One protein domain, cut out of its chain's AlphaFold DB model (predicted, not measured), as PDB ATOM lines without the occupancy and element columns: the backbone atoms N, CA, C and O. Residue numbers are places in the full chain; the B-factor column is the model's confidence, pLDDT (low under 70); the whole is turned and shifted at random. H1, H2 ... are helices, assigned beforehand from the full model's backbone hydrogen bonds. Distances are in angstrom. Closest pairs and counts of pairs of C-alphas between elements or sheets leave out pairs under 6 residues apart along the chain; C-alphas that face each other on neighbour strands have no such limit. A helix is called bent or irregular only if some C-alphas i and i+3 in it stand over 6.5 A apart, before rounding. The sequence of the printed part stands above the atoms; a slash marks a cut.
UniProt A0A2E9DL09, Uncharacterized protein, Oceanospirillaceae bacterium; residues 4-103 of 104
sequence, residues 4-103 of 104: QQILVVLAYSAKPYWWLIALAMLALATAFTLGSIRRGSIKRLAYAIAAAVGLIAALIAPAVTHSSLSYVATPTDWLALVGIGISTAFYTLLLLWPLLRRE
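This is residues 4 to 103 of the 104 residues of an uncharacterized protein of Oceanospirillaceae bacterium (UniProt A0A2E9DL09). A slanting hairpin of two helices, H2 and H3, has a third long helix arm, H1b, that meets only one end of H3; the other end of H1b runs on through a sharp bend into H1a, which sticks out on its own. H3 crosses H2 closely near Gly 54 and Gly 85 and then reaches H1b with residues 94 to 99, while H1b and H2 stay apart, leaving an open V between H1b and H3. The printed part has 100 residues, with three named helices in the order H1, H2, H3 and no named strand; the class is all helix. The whole is loose, with a radius of gyration of the C-alphas of 16.1 A, and elongated, spanning 46 by 26 by 22 A.

H1 covers residues 4 to 35 and by its hydrogen bonds was assigned as one helix, but it is bent: C-alphas 16 and 19 are 7.6 A apart. Its first arm, H1a, is residues 4 to 16, from C-alpha 4 at (19.710, -6.160, -48.876), and is 20.0 A long from first to last C-alpha. H1a is itself irregular, with C-alphas 13 and 16 lying 7.2 A apart. The second arm, H1b, is residues 19 to 35 and is 24.0 A long; residues 17 and 18 belong to neither arm. H2 is residues 44 to 64, begins with C-alpha 44 at (-15.257, -25.655, -38.429) and is 29.7 A long. It is only just irregular, with C-alphas 59 and 62 lying 6.9 A apart, and has a kink of 32 degrees near residue 58. H3 is residues 75 to 99, is 36.3 A long and ends with C-alpha 99 at (-12.395, -27.329, -50.982). It is only just irregular as well, with C-alphas 95 and 98 lying 6.8 A apart.

The lines of H1a and H1b stand at 79 degrees, about perpendicular. H1a touches no helix; it is apart from H2 and from H3. H1b touches H3, and H3 does so with residues 94 to 99 alone; the closest C-alphas are those of Gly 35 and Pro 98, 4.2 A apart. H1b and H3 run the same way at a steep tilt of 35.4 degrees, only just past shallow, with their centres 16.1 A apart. H1b and H2 follow each other in the chain but are apart. H2 and H3 form a helical hairpin: they touch, with 37 pairs of C-alphas within 8 A, and the closest are those of Gly 54 and Gly 85, 4.1 A apart. They run opposite ways at a steep tilt of 41 degrees, and their centres are 7.5 A apart. Outside the helices, residues 41 to 42 pair with residues 101 to 102, antiparallel, as strands do, in stretches too short to be named. Every O i to N i+4 pair is within hydrogen-bond range in H1b, against 8 of 9 in H1a, 15 of 17 in H2 and 19 of 21 in H3.

The two C-alphas farthest apart are those of Gln 5 and Glu 103, at 48.9 A. Residues 4 to 23, which belong to H1, stand free; the body without them has 80 residues and spans 46 by 25 by 16 A. The links from H1 to H2, of 8 residues, and from H2 to H3, of 10 residues, are both short. The printed part has no cut. The mean pLDDT of the printed part is 89.3, and the model's confidence is under 70 at residue 39 and at residues 102 to 103.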
ATOM      1  N   GLN A   4      19.270  -5.499 -47.646       94.12
ATOM      2  CA  GLN A   4      19.710  -6.160 -48.876       94.12
ATOM      3  C   GLN A   4      20.506  -7.443 -48.592       94.12
ATOM      4  O   GLN A   4      20.246  -8.470 -49.210       94.12
ATOM      5  N   GLN A   5      21.447  -7.410 -47.644       90.19
ATOM      6  CA  GLN A   5      22.238  -8.589 -47.279       90.19
ATOM      7  C   GLN A   5      21.364  -9.695 -46.682       90.19
ATOM      8  O   GLN A   5      21.553 -10.860 -47.019       90.19
ATOM      9  N   ILE A   6      20.380  -9.337 -45.851       89.81
ATOM     10  CA  ILE A   6      19.420 -10.296 -45.282       89.81
ATOM     11  C   ILE A   6      18.624 -10.975 -46.401       89.81
ATOM     12  O   ILE A   6      18.545 -12.201 -46.440       89.81
ATOM     13  N   LEU A   7      18.086 -10.199 -47.347       90.06
ATOM     14  CA  LEU A   7      17.318 -10.740 -48.471       90.06
ATOM     15  C   LEU A   7      18.156 -11.646 -49.376       90.06
ATOM     16  O   LEU A   7      17.667 -12.687 -49.805       90.06
ATOM     17  N   VAL A   8      19.414 -11.287 -49.642       93.38
ATOM     18  CA  VAL A   8      20.327 -12.124 -50.434       93.38
ATOM     19  C   VAL A   8      20.583 -13.455 -49.732       93.38
ATOM     20  O   VAL A   8      20.471 -14.502 -50.368       93.38
ATOM     21  N   VAL A   9      20.867 -13.438 -48.426       90.62
ATOM     22  CA  VAL A   9      21.068 -14.667 -47.644       90.62
ATOM     23  C   VAL A   9      19.806 -15.527 -47.661       90.62
ATOM     24  O   VAL A   9      19.889 -16.714 -47.959       90.62
ATOM     25  N   LEU A  10      18.630 -14.937 -47.432       86.50
ATOM     26  CA  LEU A  10      17.358 -15.659 -47.494       86.50
ATOM     27  C   LEU A  10      17.106 -16.272 -48.878       86.50
ATOM     28  O   LEU A  10      16.724 -17.437 -48.968       86.50
ATOM     29  N   ALA A  11      17.355 -15.527 -49.956       89.62
ATOM     30  CA  ALA A  11      17.158 -16.008 -51.320       89.62
ATOM     31  C   ALA A  11      18.084 -17.188 -51.657       89.62
ATOM     32  O   ALA A  11      17.632 -18.185 -52.225       89.62
ATOM     33  N   TYR A  12      19.361 -17.103 -51.274       91.75
ATOM     34  CA  TYR A  12      20.319 -18.191 -51.472       91.75
ATOM     35  C   TYR A  12      19.987 -19.421 -50.624       91.75
ATOM     36  O   TYR A  12      20.045 -20.535 -51.143       91.75
ATOM     37  N   SER A  13      19.573 -19.233 -49.370       87.50
ATOM     38  CA  SER A  13      19.136 -20.326 -48.496       87.50
ATOM     39  C   SER A  13      17.855 -20.997 -48.993       87.50
ATOM     40  O   SER A  13      17.699 -22.207 -48.862       87.50
ATOM     41  N   ALA A  14      16.943 -20.237 -49.607       87.62
ATOM     42  CA  ALA A  14      15.715 -20.775 -50.180       87.62
ATOM     43  C   ALA A  14      15.945 -21.519 -51.505       87.62
ATOM     44  O   ALA A  14      15.153 -22.396 -51.842       87.62
ATOM     45  N   LYS A  15      17.011 -21.198 -52.256       90.75
ATOM     46  CA  LYS A  15      17.318 -21.735 -53.596       90.75
ATOM     47  C   LYS A  15      17.099 -23.251 -53.768       90.75
ATOM     48  O   LYS A  15      16.407 -23.617 -54.720       90.75
ATOM     49  N   PRO A  16      17.617 -24.150 -52.903       90.12
ATOM     50  CA  PRO A  16      17.397 -25.595 -53.056       90.12
ATOM     51  C   PRO A  16      15.924 -26.018 -52.909       90.12
ATOM     52  O   PRO A  16      15.543 -27.091 -53.370       90.12
ATOM     53  N   TYR A  17      15.086 -25.170 -52.312       90.19
ATOM     54  CA  TYR A  17      13.675 -25.424 -52.030       90.19
ATOM     55  C   TYR A  17      12.719 -24.672 -52.969       90.19
ATOM     56  O   TYR A  17      11.506 -24.734 -52.783       90.19
ATOM     57  N   TRP A  18      13.211 -23.974 -54.001       90.69
ATOM     58  CA  TRP A  18      12.345 -23.225 -54.928       90.69
ATOM     59  C   TRP A  18      11.294 -24.100 -55.609       90.69
ATOM     60  O   TRP A  18      10.167 -23.663 -55.827       90.69
ATOM     61  N   TRP A  19      11.635 -25.353 -55.902       93.56
ATOM     62  CA  TRP A  19      10.692 -26.305 -56.478       93.56
ATOM     63  C   TRP A  19       9.559 -26.664 -55.500       93.56
ATOM     64  O   TRP A  19       8.422 -26.810 -55.937       93.56
ATOM     65  N   LEU A  20       9.825 -26.735 -54.185       91.81
ATOM     66  CA  LEU A  20       8.789 -26.931 -53.161       91.81
ATOM     67  C   LEU A  20       7.861 -25.721 -53.083       91.81
ATOM     68  O   LEU A  20       6.650 -25.888 -52.968       91.81
ATOM     69  N   ILE A  21       8.414 -24.510 -53.185       90.31
ATOM     70  CA  ILE A  21       7.622 -23.275 -53.241       90.31
ATOM     71  C   ILE A  21       6.729 -23.286 -54.486       90.31
ATOM     72  O   ILE A  21       5.534 -23.014 -54.386       90.31
ATOM     73  N   ALA A  22       7.274 -23.655 -55.648       94.69
ATOM     74  CA  ALA A  22       6.501 -23.782 -56.880       94.69
ATOM     75  C   ALA A  22       5.397 -24.847 -56.758       94.69
ATOM     76  O   ALA A  22       4.264 -24.607 -57.175       94.69
ATOM     77  N   LEU A  23       5.693 -25.989 -56.135       95.62
ATOM     78  CA  LEU A  23       4.722 -27.051 -55.876       95.62
ATOM     79  C   LEU A  23       3.608 -26.592 -54.928       95.62
ATOM     80  O   LEU A  23       2.437 -26.871 -55.175       95.62
ATOM     81  N   ALA A  24       3.954 -25.853 -53.872       93.00
ATOM     82  CA  ALA A  24       2.987 -25.265 -52.951       93.00
ATOM     83  C   ALA A  24       2.079 -24.257 -53.675       93.00
ATOM     84  O   ALA A  24       0.855 -24.322 -53.586       93.00
ATOM     85  N   MET A  25       2.660 -23.375 -54.488       95.00
ATOM     86  CA  MET A  25       1.887 -22.450 -55.318       95.00
ATOM     87  C   MET A  25       0.952 -23.177 -56.290       95.00
ATOM     88  O   MET A  25      -0.203 -22.780 -56.441       95.00
ATOM     89  N   LEU A  26       1.418 -24.262 -56.914       96.12
ATOM     90  CA  LEU A  26       0.599 -25.087 -57.798       96.12
ATOM     91  C   LEU A  26      -0.560 -25.746 -57.038       96.12
ATOM     92  O   LEU A  26      -1.687 -25.716 -57.520       96.12
ATOM     93  N   ALA A  27      -0.312 -26.294 -55.847       94.62
ATOM     94  CA  ALA A  27      -1.352 -26.871 -54.995       94.62
ATOM     95  C   ALA A  27      -2.404 -25.829 -54.579       94.62
ATOM     96  O   ALA A  27      -3.600 -26.115 -54.569       94.62
ATOM     97  N   LEU A  28      -1.974 -24.600 -54.279       93.81
ATOM     98  CA  LEU A  28      -2.879 -23.492 -53.983       93.81
ATOM     99  C   LEU A  28      -3.755 -23.152 -55.196       93.81
ATOM    100  O   LEU A  28      -4.974 -23.019 -55.069       93.81
ATOM    101  N   ALA A  29      -3.142 -23.049 -56.376       93.56
ATOM    102  CA  ALA A  29      -3.846 -22.761 -57.617       93.56
ATOM    103  C   ALA A  29      -4.863 -23.860 -57.961       93.56
ATOM    104  O   ALA A  29      -6.001 -23.542 -58.297       93.56
ATOM    105  N   THR A  30      -4.496 -25.139 -57.827       92.44
ATOM    106  CA  THR A  30      -5.409 -26.265 -58.090       92.44
ATOM    107  C   THR A  30      -6.548 -26.331 -57.080       92.44
ATOM    108  O   THR A  30      -7.698 -26.530 -57.468       92.44
ATOM    109  N   ALA A  31      -6.276 -26.106 -55.793       91.12
ATOM    110  CA  ALA A  31      -7.321 -26.030 -54.778       91.12
ATOM    111  C   ALA A  31      -8.322 -24.909 -55.092       91.12
ATOM    112  O   ALA A  31      -9.537 -25.105 -54.997       91.12
ATOM    113  N   PHE A  32      -7.816 -23.745 -55.512       89.75
ATOM    114  CA  PHE A  32      -8.648 -22.604 -55.871       89.75
ATOM    115  C   PHE A  32      -9.487 -22.864 -57.123       89.75
ATOM    116  O   PHE A  32     -10.691 -22.615 -57.096       89.75
ATOM    117  N   THR A  33      -8.903 -23.403 -58.197       89.38
ATOM    118  CA  THR A  33      -9.653 -23.702 -59.427       89.38
ATOM    119  C   THR A  33     -10.736 -24.748 -59.181       89.38
ATOM    120  O   THR A  33     -11.882 -24.522 -59.565       89.38
ATOM    121  N   LEU A  34     -10.428 -25.828 -58.455       87.56
ATOM    122  CA  LEU A  34     -11.385 -26.895 -58.135       87.56
ATOM    123  C   LEU A  34     -12.530 -26.426 -57.230       87.56
ATOM    124  O   LEU A  34     -13.680 -26.816 -57.427       87.56
ATOM    125  N   GLY A  35     -12.237 -25.603 -56.224       82.25
ATOM    126  CA  GLY A  35     -13.248 -25.143 -55.274       82.25
ATOM    127  C   GLY A  35     -13.918 -23.815 -55.635       82.25
ATOM    128  O   GLY A  35     -14.851 -23.411 -54.943       82.25
ATOM    129  N   SER A  36     -13.503 -23.152 -56.722       77.62
ATOM    130  CA  SER A  36     -14.117 -21.905 -57.219       77.62
ATOM    131  C   SER A  36     -15.613 -22.047 -57.530       77.62
ATOM    132  O   SER A  36     -16.366 -21.080 -57.419       77.62
ATOM    133  N   ILE A  37     -16.055 -23.266 -57.851       74.12
ATOM    134  CA  ILE A  37     -17.446 -23.595 -58.182       74.12
ATOM    135  C   ILE A  37     -18.306 -23.729 -56.910       74.12
ATOM    136  O   ILE A  37     -19.507 -23.468 -56.936       74.12
ATOM    137  N   ARG A  38     -17.701 -24.075 -55.766       71.81
ATOM    138  CA  ARG A  38     -18.423 -24.311 -54.508       71.81
ATOM    139  C   ARG A  38     -18.684 -22.996 -53.776       71.81
ATOM    140  O   ARG A  38     -17.765 -22.224 -53.478       71.81
ATOM    141  N   ARG A  39     -19.943 -22.745 -53.419       69.88
ATOM    142  CA  ARG A  39     -20.366 -21.605 -52.585       69.88
ATOM    143  C   ARG A  39     -20.762 -22.112 -51.202       69.88
ATOM    144  O   ARG A  39     -21.368 -23.170 -51.090       69.88
ATOM    145  N   GLY A  40     -20.390 -21.384 -50.153       73.88
ATOM    146  CA  GLY A  40     -20.710 -21.782 -48.783       73.88
ATOM    147  C   GLY A  40     -19.699 -21.315 -47.747       73.88
ATOM    148  O   GLY A  40     -18.629 -20.803 -48.085       73.88
ATOM    149  N   SER A  41     -20.040 -21.511 -46.475       77.19
ATOM    150  CA  SER A  41     -19.148 -21.218 -45.355       77.19
ATOM    151  C   SER A  41     -18.128 -22.336 -45.157       77.19
ATOM    152  O   SER A  41     -18.377 -23.511 -45.451       77.19
ATOM    153  N   ILE A  42     -16.949 -21.965 -44.662       81.56
ATOM    154  CA  ILE A  42     -15.905 -22.926 -44.329       81.56
ATOM    155  C   ILE A  42     -16.330 -23.770 -43.118       81.56
ATOM    156  O   ILE A  42     -16.837 -23.261 -42.114       81.56
ATOM    157  N   LYS A  43     -16.139 -25.089 -43.202       86.12
ATOM    158  CA  LYS A  43     -16.460 -25.996 -42.091       86.12
ATOM    159  C   LYS A  43     -15.528 -25.729 -40.904       86.12
ATOM    160  O   LYS A  43     -14.321 -25.612 -41.088       86.12
ATOM    161  N   ARG A  44     -16.061 -25.759 -39.671       87.88
ATOM    162  CA  ARG A  44     -15.257 -25.655 -38.429       87.88
ATOM    163  C   ARG A  44     -14.088 -26.647 -38.392       87.88
ATOM    164  O   ARG A  44     -13.013 -26.315 -37.905       87.88
ATOM    165  N   LEU A  45     -14.290 -27.830 -38.975       89.19
ATOM    166  CA  LEU A  45     -13.266 -28.860 -39.122       89.19
ATOM    167  C   LEU A  45     -12.012 -28.363 -39.865       89.19
ATOM    168  O   LEU A  45     -10.913 -28.771 -39.512       89.19
ATOM    169  N   ALA A  46     -12.144 -27.461 -40.844       90.69
ATOM    170  CA  ALA A  46     -10.998 -26.937 -41.588       90.69
ATOM    171  C   ALA A  46     -10.051 -26.122 -40.693       90.69
ATOM    172  O   ALA A  46      -8.838 -26.234 -40.838       90.69
ATOM    173  N   TYR A  47     -10.585 -25.367 -39.725       92.81
ATOM    174  CA  TYR A  47      -9.762 -24.656 -38.742       92.81
ATOM    175  C   TYR A  47      -9.031 -25.620 -37.808       92.81
ATOM    176  O   TYR A  47      -7.856 -25.412 -37.521       92.81
ATOM    177  N   ALA A  48      -9.700 -26.690 -37.364       93.88
ATOM    178  CA  ALA A  48      -9.076 -27.706 -36.518       93.88
ATOM    179  C   ALA A  48      -7.939 -28.433 -37.255       93.88
ATOM    180  O   ALA A  48      -6.856 -28.597 -36.698       93.88
ATOM    181  N   ILE A  49      -8.155 -28.799 -38.525       94.56
ATOM    182  CA  ILE A  49      -7.119 -29.403 -39.372       94.56
ATOM    183  C   ILE A  49      -5.960 -28.424 -39.574       94.56
ATOM    184  O   ILE A  49      -4.812 -28.799 -39.362       94.56
ATOM    185  N   ALA A  50      -6.241 -27.169 -39.932       95.62
ATOM    186  CA  ALA A  50      -5.208 -26.153 -40.129       95.62
ATOM    187  C   ALA A  50      -4.347 -25.948 -38.871       95.62
ATOM    188  O   ALA A  50      -3.121 -25.934 -38.964       95.62
ATOM    189  N   ALA A  51      -4.971 -25.854 -37.693       95.56
ATOM    190  CA  ALA A  51      -4.261 -25.721 -36.423       95.56
ATOM    191  C   ALA A  51      -3.396 -26.953 -36.109       95.56
ATOM    192  O   ALA A  51      -2.231 -26.805 -35.743       95.56
ATOM    193  N   ALA A  52      -3.935 -28.163 -36.301       96.69
ATOM    194  CA  ALA A  52      -3.197 -29.404 -36.077       96.69
ATOM    195  C   ALA A  52      -1.989 -29.529 -37.019       96.69
ATOM    196  O   ALA A  52      -0.887 -29.829 -36.567       96.69
ATOM    197  N   VAL A  53      -2.171 -29.239 -38.311       97.19
ATOM    198  CA  VAL A  53      -1.088 -29.271 -39.305       97.19
ATOM    199  C   VAL A  53      -0.019 -28.227 -38.986       97.19
ATOM    200  O   VAL A  53       1.164 -28.547 -39.041       97.19
ATOM    201  N   GLY A  54      -0.407 -27.011 -38.589       96.44
ATOM    202  CA  GLY A  54       0.540 -25.981 -38.157       96.44
ATOM    203  C   GLY A  54       1.375 -26.405 -36.949       96.44
ATOM    204  O   GLY A  54       2.596 -26.261 -36.963       96.44
ATOM    205  N   LEU A  55       0.741 -26.987 -35.927       96.50
ATOM    206  CA  LEU A  55       1.444 -27.486 -34.743       96.50
ATOM    207  C   LEU A  55       2.421 -28.615 -35.097       96.50
ATOM    208  O   LEU A  55       3.581 -28.574 -34.695       96.50
ATOM    209  N   ILE A  56       1.972 -29.596 -35.883       96.56
ATOM    210  CA  ILE A  56       2.813 -30.709 -36.338       96.56
ATOM    211  C   ILE A  56       4.006 -30.183 -37.146       96.56
ATOM    212  O   ILE A  56       5.137 -30.600 -36.908       96.56
ATOM    213  N   ALA A  57       3.781 -29.232 -38.056       95.31
ATOM    214  CA  ALA A  57       4.844 -28.636 -38.857       95.31
ATOM    215  C   ALA A  57       5.882 -27.910 -37.993       95.31
ATOM    216  O   ALA A  57       7.077 -28.090 -38.211       95.31
ATOM    217  N   ALA A  58       5.447 -27.149 -36.984       93.81
ATOM    218  CA  ALA A  58       6.360 -26.503 -36.044       93.81
ATOM    219  C   ALA A  58       7.212 -27.533 -35.280       93.81
ATOM    220  O   ALA A  58       8.422 -27.368 -35.175       93.81
ATOM    221  N   LEU A  59       6.613 -28.628 -34.803       93.44
ATOM    222  CA  LEU A  59       7.338 -29.667 -34.059       93.44
ATOM    223  C   LEU A  59       8.307 -30.479 -34.934       93.44
ATOM    224  O   LEU A  59       9.340 -30.932 -34.447       93.44
ATOM    225  N   ILE A  60       7.992 -30.658 -36.218       93.31
ATOM    226  CA  ILE A  60       8.816 -31.421 -37.168       93.31
ATOM    227  C   ILE A  60       9.914 -30.557 -37.809       93.31
ATOM    228  O   ILE A  60      10.951 -31.085 -38.215       93.31
ATOM    229  N   ALA A  61       9.734 -29.236 -37.886       90.25
ATOM    230  CA  ALA A  61      10.669 -28.335 -38.559       90.25
ATOM    231  C   ALA A  61      12.133 -28.452 -38.085       90.25
ATOM    232  O   ALA A  61      13.012 -28.492 -38.953       90.25
ATOM    233  N   PRO A  62      12.445 -28.580 -36.777       88.88
ATOM    234  CA  PRO A  62      13.814 -28.827 -36.332       88.88
ATOM    235  C   PRO A  62      14.408 -30.085 -36.969       88.88
ATOM    236  O   PRO A  62      15.476 -30.013 -37.563       88.88
ATOM    237  N   ALA A  63      13.682 -31.205 -36.965       88.81
ATOM    238  CA  ALA A  63      14.173 -32.460 -37.533       88.81
ATOM    239  C   ALA A  63      14.429 -32.364 -39.050       88.81
ATOM    240  O   ALA A  63      15.434 -32.873 -39.540       88.81
ATOM    241  N   VAL A  64      13.558 -31.669 -39.793       86.62
ATOM    242  CA  VAL A  64      13.706 -31.466 -41.252       86.62
ATOM    243  C   VAL A  64      14.887 -30.557 -41.588       86.62
ATOM    244  O   VAL A  64      15.523 -30.720 -42.624       86.62
ATOM    245  N   THR A  65      15.204 -29.612 -40.706       85.75
ATOM    246  CA  THR A  65      16.345 -28.698 -40.858       85.75
ATOM    247  C   THR A  65      17.639 -29.255 -40.257       85.75
ATOM    248  O   THR A  65      18.607 -28.514 -40.112       85.75
ATOM    249  N   HIS A  66      17.675 -30.554 -39.927       84.06
ATOM    250  CA  HIS A  66      18.799 -31.223 -39.258       84.06
ATOM    251  C   HIS A  66      19.198 -30.576 -37.918       84.06
ATOM    252  O   HIS A  66      20.356 -30.620 -37.505       84.06
ATOM    253  N   SER A  67      18.221 -29.991 -37.231       81.62
ATOM    254  CA  SER A  67      18.325 -29.419 -35.892       81.62
ATOM    255  C   SER A  67      17.556 -30.269 -34.868       81.62
ATOM    256  O   SER A  67      16.855 -31.224 -35.204       81.62
ATOM    257  N   SER A  68      17.683 -29.921 -33.589       85.62
ATOM    258  CA  SER A  68      16.966 -30.550 -32.476       85.62
ATOM    259  C   SER A  68      16.132 -29.518 -31.732       85.62
ATOM    260  O   SER A  68      16.557 -28.383 -31.526       85.62
ATOM    261  N   LEU A  69      14.962 -29.942 -31.255       80.50
ATOM    262  CA  LEU A  69      14.087 -29.132 -30.404       80.50
ATOM    263  C   LEU A  69      14.782 -28.697 -29.101       80.50
ATOM    264  O   LEU A  69      14.457 -27.652 -28.549       80.50
ATOM    265  N   SER A  70      15.789 -29.450 -28.648       84.50
ATOM    266  CA  SER A  70      16.624 -29.088 -27.495       84.50
ATOM    267  C   SER A  70      17.501 -27.851 -27.722       84.50
ATOM    268  O   SER A  70      18.000 -27.291 -26.752       84.50
ATOM    269  N   TYR A  71      17.711 -27.428 -28.973       80.19
ATOM    270  CA  TYR A  71      18.481 -26.223 -29.307       80.19
ATOM    271  C   TYR A  71      17.632 -24.946 -29.334       80.19
ATOM    272  O   TYR A  71      18.171 -23.867 -29.557       80.19
ATOM    273  N   VAL A  72      16.321 -25.046 -29.088       82.94
ATOM    274  CA  VAL A  72      15.416 -23.893 -28.992       82.94
ATOM    275  C   VAL A  72      15.638 -23.218 -27.639       82.94
ATOM    276  O   VAL A  72      14.967 -23.518 -26.652       82.94
ATOM    277  N   ALA A  73      16.627 -22.330 -27.580       85.50
ATOM    278  CA  ALA A  73      17.072 -21.711 -26.333       85.50
ATOM    279  C   ALA A  73      16.714 -20.224 -26.256       85.50
ATOM    280  O   ALA A  73      16.524 -19.686 -25.165       85.50
ATOM    281  N   THR A  74      16.613 -19.549 -27.402       91.81
ATOM    282  CA  THR A  74      16.416 -18.100 -27.459       91.81
ATOM    283  C   THR A  74      14.979 -17.725 -27.834       91.81
ATOM    284  O   THR A  74      14.281 -18.493 -28.502       91.81
ATOM    285  N   PRO A  75      14.509 -16.514 -27.468       89.81
ATOM    286  CA  PRO A  75      13.206 -16.010 -27.911       89.81
ATOM    287  C   PRO A  75      13.059 -15.979 -29.437       89.81
ATOM    288  O   PRO A  75      11.967 -16.181 -29.960       89.81
ATOM    289  N   THR A  76      14.159 -15.750 -30.159       87.56
ATOM    290  CA  THR A  76      14.188 -15.772 -31.624       87.56
ATOM    291  C   THR A  76      13.926 -17.163 -32.199       87.56
ATOM    292  O   THR A  76      13.216 -17.264 -33.197       87.56
ATOM    293  N   ASP A  77      14.398 -18.229 -31.547       86.00
ATOM    294  CA  ASP A  77      14.135 -19.613 -31.976       86.00
ATOM    295  C   ASP A  77      12.654 -19.966 -31.804       86.00
ATOM    296  O   ASP A  77      12.022 -20.547 -32.690       86.00
ATOM    297  N   TRP A  78      12.066 -19.539 -30.683       91.19
ATOM    298  CA  TRP A  78      10.632 -19.677 -30.435       91.19
ATOM    299  C   TRP A  78       9.797 -18.891 -31.443       91.19
ATOM    300  O   TRP A  78       8.806 -19.407 -31.960       91.19
ATOM    301  N   LEU A  79      10.211 -17.665 -31.770       92.94
ATOM    302  CA  LEU A  79       9.531 -16.842 -32.766       92.94
ATOM    303  C   LEU A  79       9.593 -17.483 -34.159       92.94
ATOM    304  O   LEU A  79       8.592 -17.467 -34.875       92.94
ATOM    305  N   ALA A  80      10.716 -18.108 -34.520       90.56
ATOM    306  CA  ALA A  80      10.834 -18.869 -35.760       90.56
ATOM    307  C   ALA A  80       9.876 -20.075 -35.786       90.56
ATOM    308  O   ALA A  80       9.143 -20.247 -36.760       90.56
ATOM    309  N   LEU A  81       9.810 -20.869 -34.711       92.94
ATOM    310  CA  LEU A  81       8.898 -22.018 -34.614       92.94
ATOM    311  C   LEU A  81       7.424 -21.620 -34.688       92.94
ATOM    312  O   LEU A  81       6.648 -22.224 -35.432       92.94
ATOM    313  N   VAL A  82       7.035 -20.579 -33.950       94.25
ATOM    314  CA  VAL A  82       5.675 -20.031 -34.002       94.25
ATOM    315  C   VAL A  82       5.375 -19.501 -35.404       94.25
ATOM    316  O   VAL A  82       4.305 -19.777 -35.944       94.25
ATOM    317  N   GLY A  83       6.330 -18.809 -36.030       95.31
ATOM    318  CA  GLY A  83       6.217 -18.337 -37.407       95.31
ATOM    319  C   GLY A  83       5.959 -19.470 -38.402       95.31
ATOM    320  O   GLY A  83       5.059 -19.354 -39.237       95.31
ATOM    321  N   ILE A  84       6.676 -20.591 -38.278       94.56
ATOM    322  CA  ILE A  84       6.462 -21.796 -39.094       94.56
ATOM    323  C   ILE A  84       5.058 -22.359 -38.863       94.56
ATOM    324  O   ILE A  84       4.338 -22.625 -39.829       94.56
ATOM    325  N   GLY A  85       4.644 -22.503 -37.602       96.69
ATOM    326  CA  GLY A  85       3.336 -23.056 -37.257       96.69
ATOM    327  C   GLY A  85       2.175 -22.212 -37.784       96.69
ATOM    328  O   GLY A  85       1.279 -22.742 -38.441       96.69
ATOM    329  N   ILE A  86       2.218 -20.894 -37.569       96.94
ATOM    330  CA  ILE A  86       1.190 -19.958 -38.046       96.94
ATOM    331  C   ILE A  86       1.146 -19.936 -39.575       96.94
ATOM    332  O   ILE A  86       0.067 -20.055 -40.155       96.94
ATOM    333  N   SER A  87       2.302 -19.826 -40.238       95.44
ATOM    334  CA  SER A  87       2.364 -19.767 -41.704       95.44
ATOM    335  C   SER A  87       1.826 -21.050 -42.337       95.44
ATOM    336  O   SER A  87       1.046 -20.995 -43.287       95.44
ATOM    337  N   THR A  88       2.174 -22.209 -41.770       96.44
ATOM    338  CA  THR A  88       1.707 -23.509 -42.267       96.44
ATOM    339  C   THR A  88       0.216 -23.714 -42.005       96.44
ATOM    340  O   THR A  88      -0.500 -24.193 -42.888       96.44
ATOM    341  N   ALA A  89      -0.286 -23.310 -40.834       96.56
ATOM    342  CA  ALA A  89      -1.715 -23.341 -40.535       96.56
ATOM    343  C   ALA A  89      -2.501 -22.456 -41.508       96.56
ATOM    344  O   ALA A  89      -3.495 -22.896 -42.083       96.56
ATOM    345  N   PHE A  90      -2.031 -21.231 -41.747       96.12
ATOM    346  CA  PHE A  90      -2.677 -20.302 -42.666       96.12
ATOM    347  C   PHE A  90      -2.676 -20.831 -44.103       96.12
ATOM    348  O   PHE A  90      -3.719 -20.858 -44.750       96.12
ATOM    349  N   TYR A  91      -1.538 -21.337 -44.580       96.00
ATOM    350  CA  TYR A  91      -1.436 -21.962 -45.897       96.00
ATOM    351  C   TYR A  91      -2.381 -23.168 -46.040       96.00
ATOM    352  O   TYR A  91      -3.113 -23.280 -47.024       96.00
ATOM    353  N   THR A  92      -2.443 -24.030 -45.022       95.75
ATOM    354  CA  THR A  92      -3.376 -25.168 -44.983       95.75
ATOM    355  C   THR A  92      -4.823 -24.690 -45.026       95.75
ATOM    356  O   THR A  92      -5.640 -25.243 -45.759       95.75
ATOM    357  N   LEU A  93      -5.153 -23.630 -44.286       93.75
ATOM    358  CA  LEU A  93      -6.484 -23.045 -44.309       93.75
ATOM    359  C   LEU A  93      -6.832 -22.519 -45.704       93.75
ATOM    360  O   LEU A  93      -7.933 -22.785 -46.170       93.75
ATOM    361  N   LEU A  94      -5.908 -21.837 -46.388       92.62
ATOM    362  CA  LEU A  94      -6.117 -21.354 -47.755       92.62
ATOM    363  C   LEU A  94      -6.341 -22.495 -48.752       92.62
ATOM    364  O   LEU A  94      -7.207 -22.373 -49.613       92.62
ATOM    365  N   LEU A  95      -5.616 -23.611 -48.616       93.56
ATOM    366  CA  LEU A  95      -5.846 -24.812 -49.426       93.56
ATOM    367  C   LEU A  95      -7.228 -25.420 -49.174       93.56
ATOM    368  O   LEU A  95      -7.932 -25.809 -50.102       93.56
ATOM    369  N   LEU A  96      -7.629 -25.505 -47.909       91.00
ATOM    370  CA  LEU A  96      -8.899 -26.105 -47.519       91.00
ATOM    371  C   LEU A  96     -10.094 -25.184 -47.777       91.00
ATOM    372  O   LEU A  96     -11.208 -25.671 -47.964       91.00
ATOM    373  N   TRP A  97      -9.886 -23.871 -47.811       87.06
ATOM    374  CA  TRP A  97     -10.928 -22.860 -47.958       87.06
ATOM    375  C   TRP A  97     -11.833 -23.037 -49.185       87.06
ATOM    376  O   TRP A  97     -13.056 -22.969 -49.031       87.06
ATOM    377  N   PRO A  98     -11.307 -23.244 -50.405       84.81
ATOM    378  CA  PRO A  98     -12.142 -23.508 -51.572       84.81
ATOM    379  C   PRO A  98     -12.720 -24.940 -51.558       84.81
ATOM    380  O   PRO A  98     -13.811 -25.168 -52.077       84.81
ATOM    381  N   LEU A  99     -12.047 -25.902 -50.917       83.62
ATOM    382  CA  LEU A  99     -12.395 -27.329 -50.982       83.62
ATOM    383  C   LEU A  99     -13.462 -27.765 -49.963       83.62
ATOM    384  O   LEU A  99     -14.354 -28.549 -50.295       83.62
ATOM    385  N   LEU A 100     -13.389 -27.259 -48.729       80.69
ATOM    386  CA  LEU A 100     -14.230 -27.633 -47.581       80.69
ATOM    387  C   LEU A 100     -15.333 -26.604 -47.298       80.69
ATOM    388  O   LEU A 100     -15.642 -26.289 -46.143       80.69
ATOM    389  N   ARG A 101     -15.963 -26.103 -48.361       79.81
ATOM    390  CA  ARG A 101     -17.180 -25.293 -48.252       79.81
ATOM    391  C   ARG A 101     -18.382 -26.193 -47.990       79.81
ATOM    392  O   ARG A 101     -18.465 -27.309 -48.507       79.81
ATOM    393  N   ARG A 102     -19.289 -25.743 -47.127       65.88
ATOM    394  CA  ARG A 102     -20.578 -26.398 -46.888       65.88
ATOM    395  C   ARG A 102     -21.615 -25.766 -47.812       65.88
ATOM    396  O   ARG A 102     -21.911 -24.589 -47.640       65.88
ATOM    397  N   GLU A 103     -22.132 -26.536 -48.763       62.94
ATOM    398  CA  GLU A 103     -23.332 -26.148 -49.512       62.94
ATOM    399  C   GLU A 103     -24.499 -26.092 -48.512       62.94
ATOM    400  O   GLU A 103     -24.647 -27.000 -47.686       62.94
TER     401      GLU A 103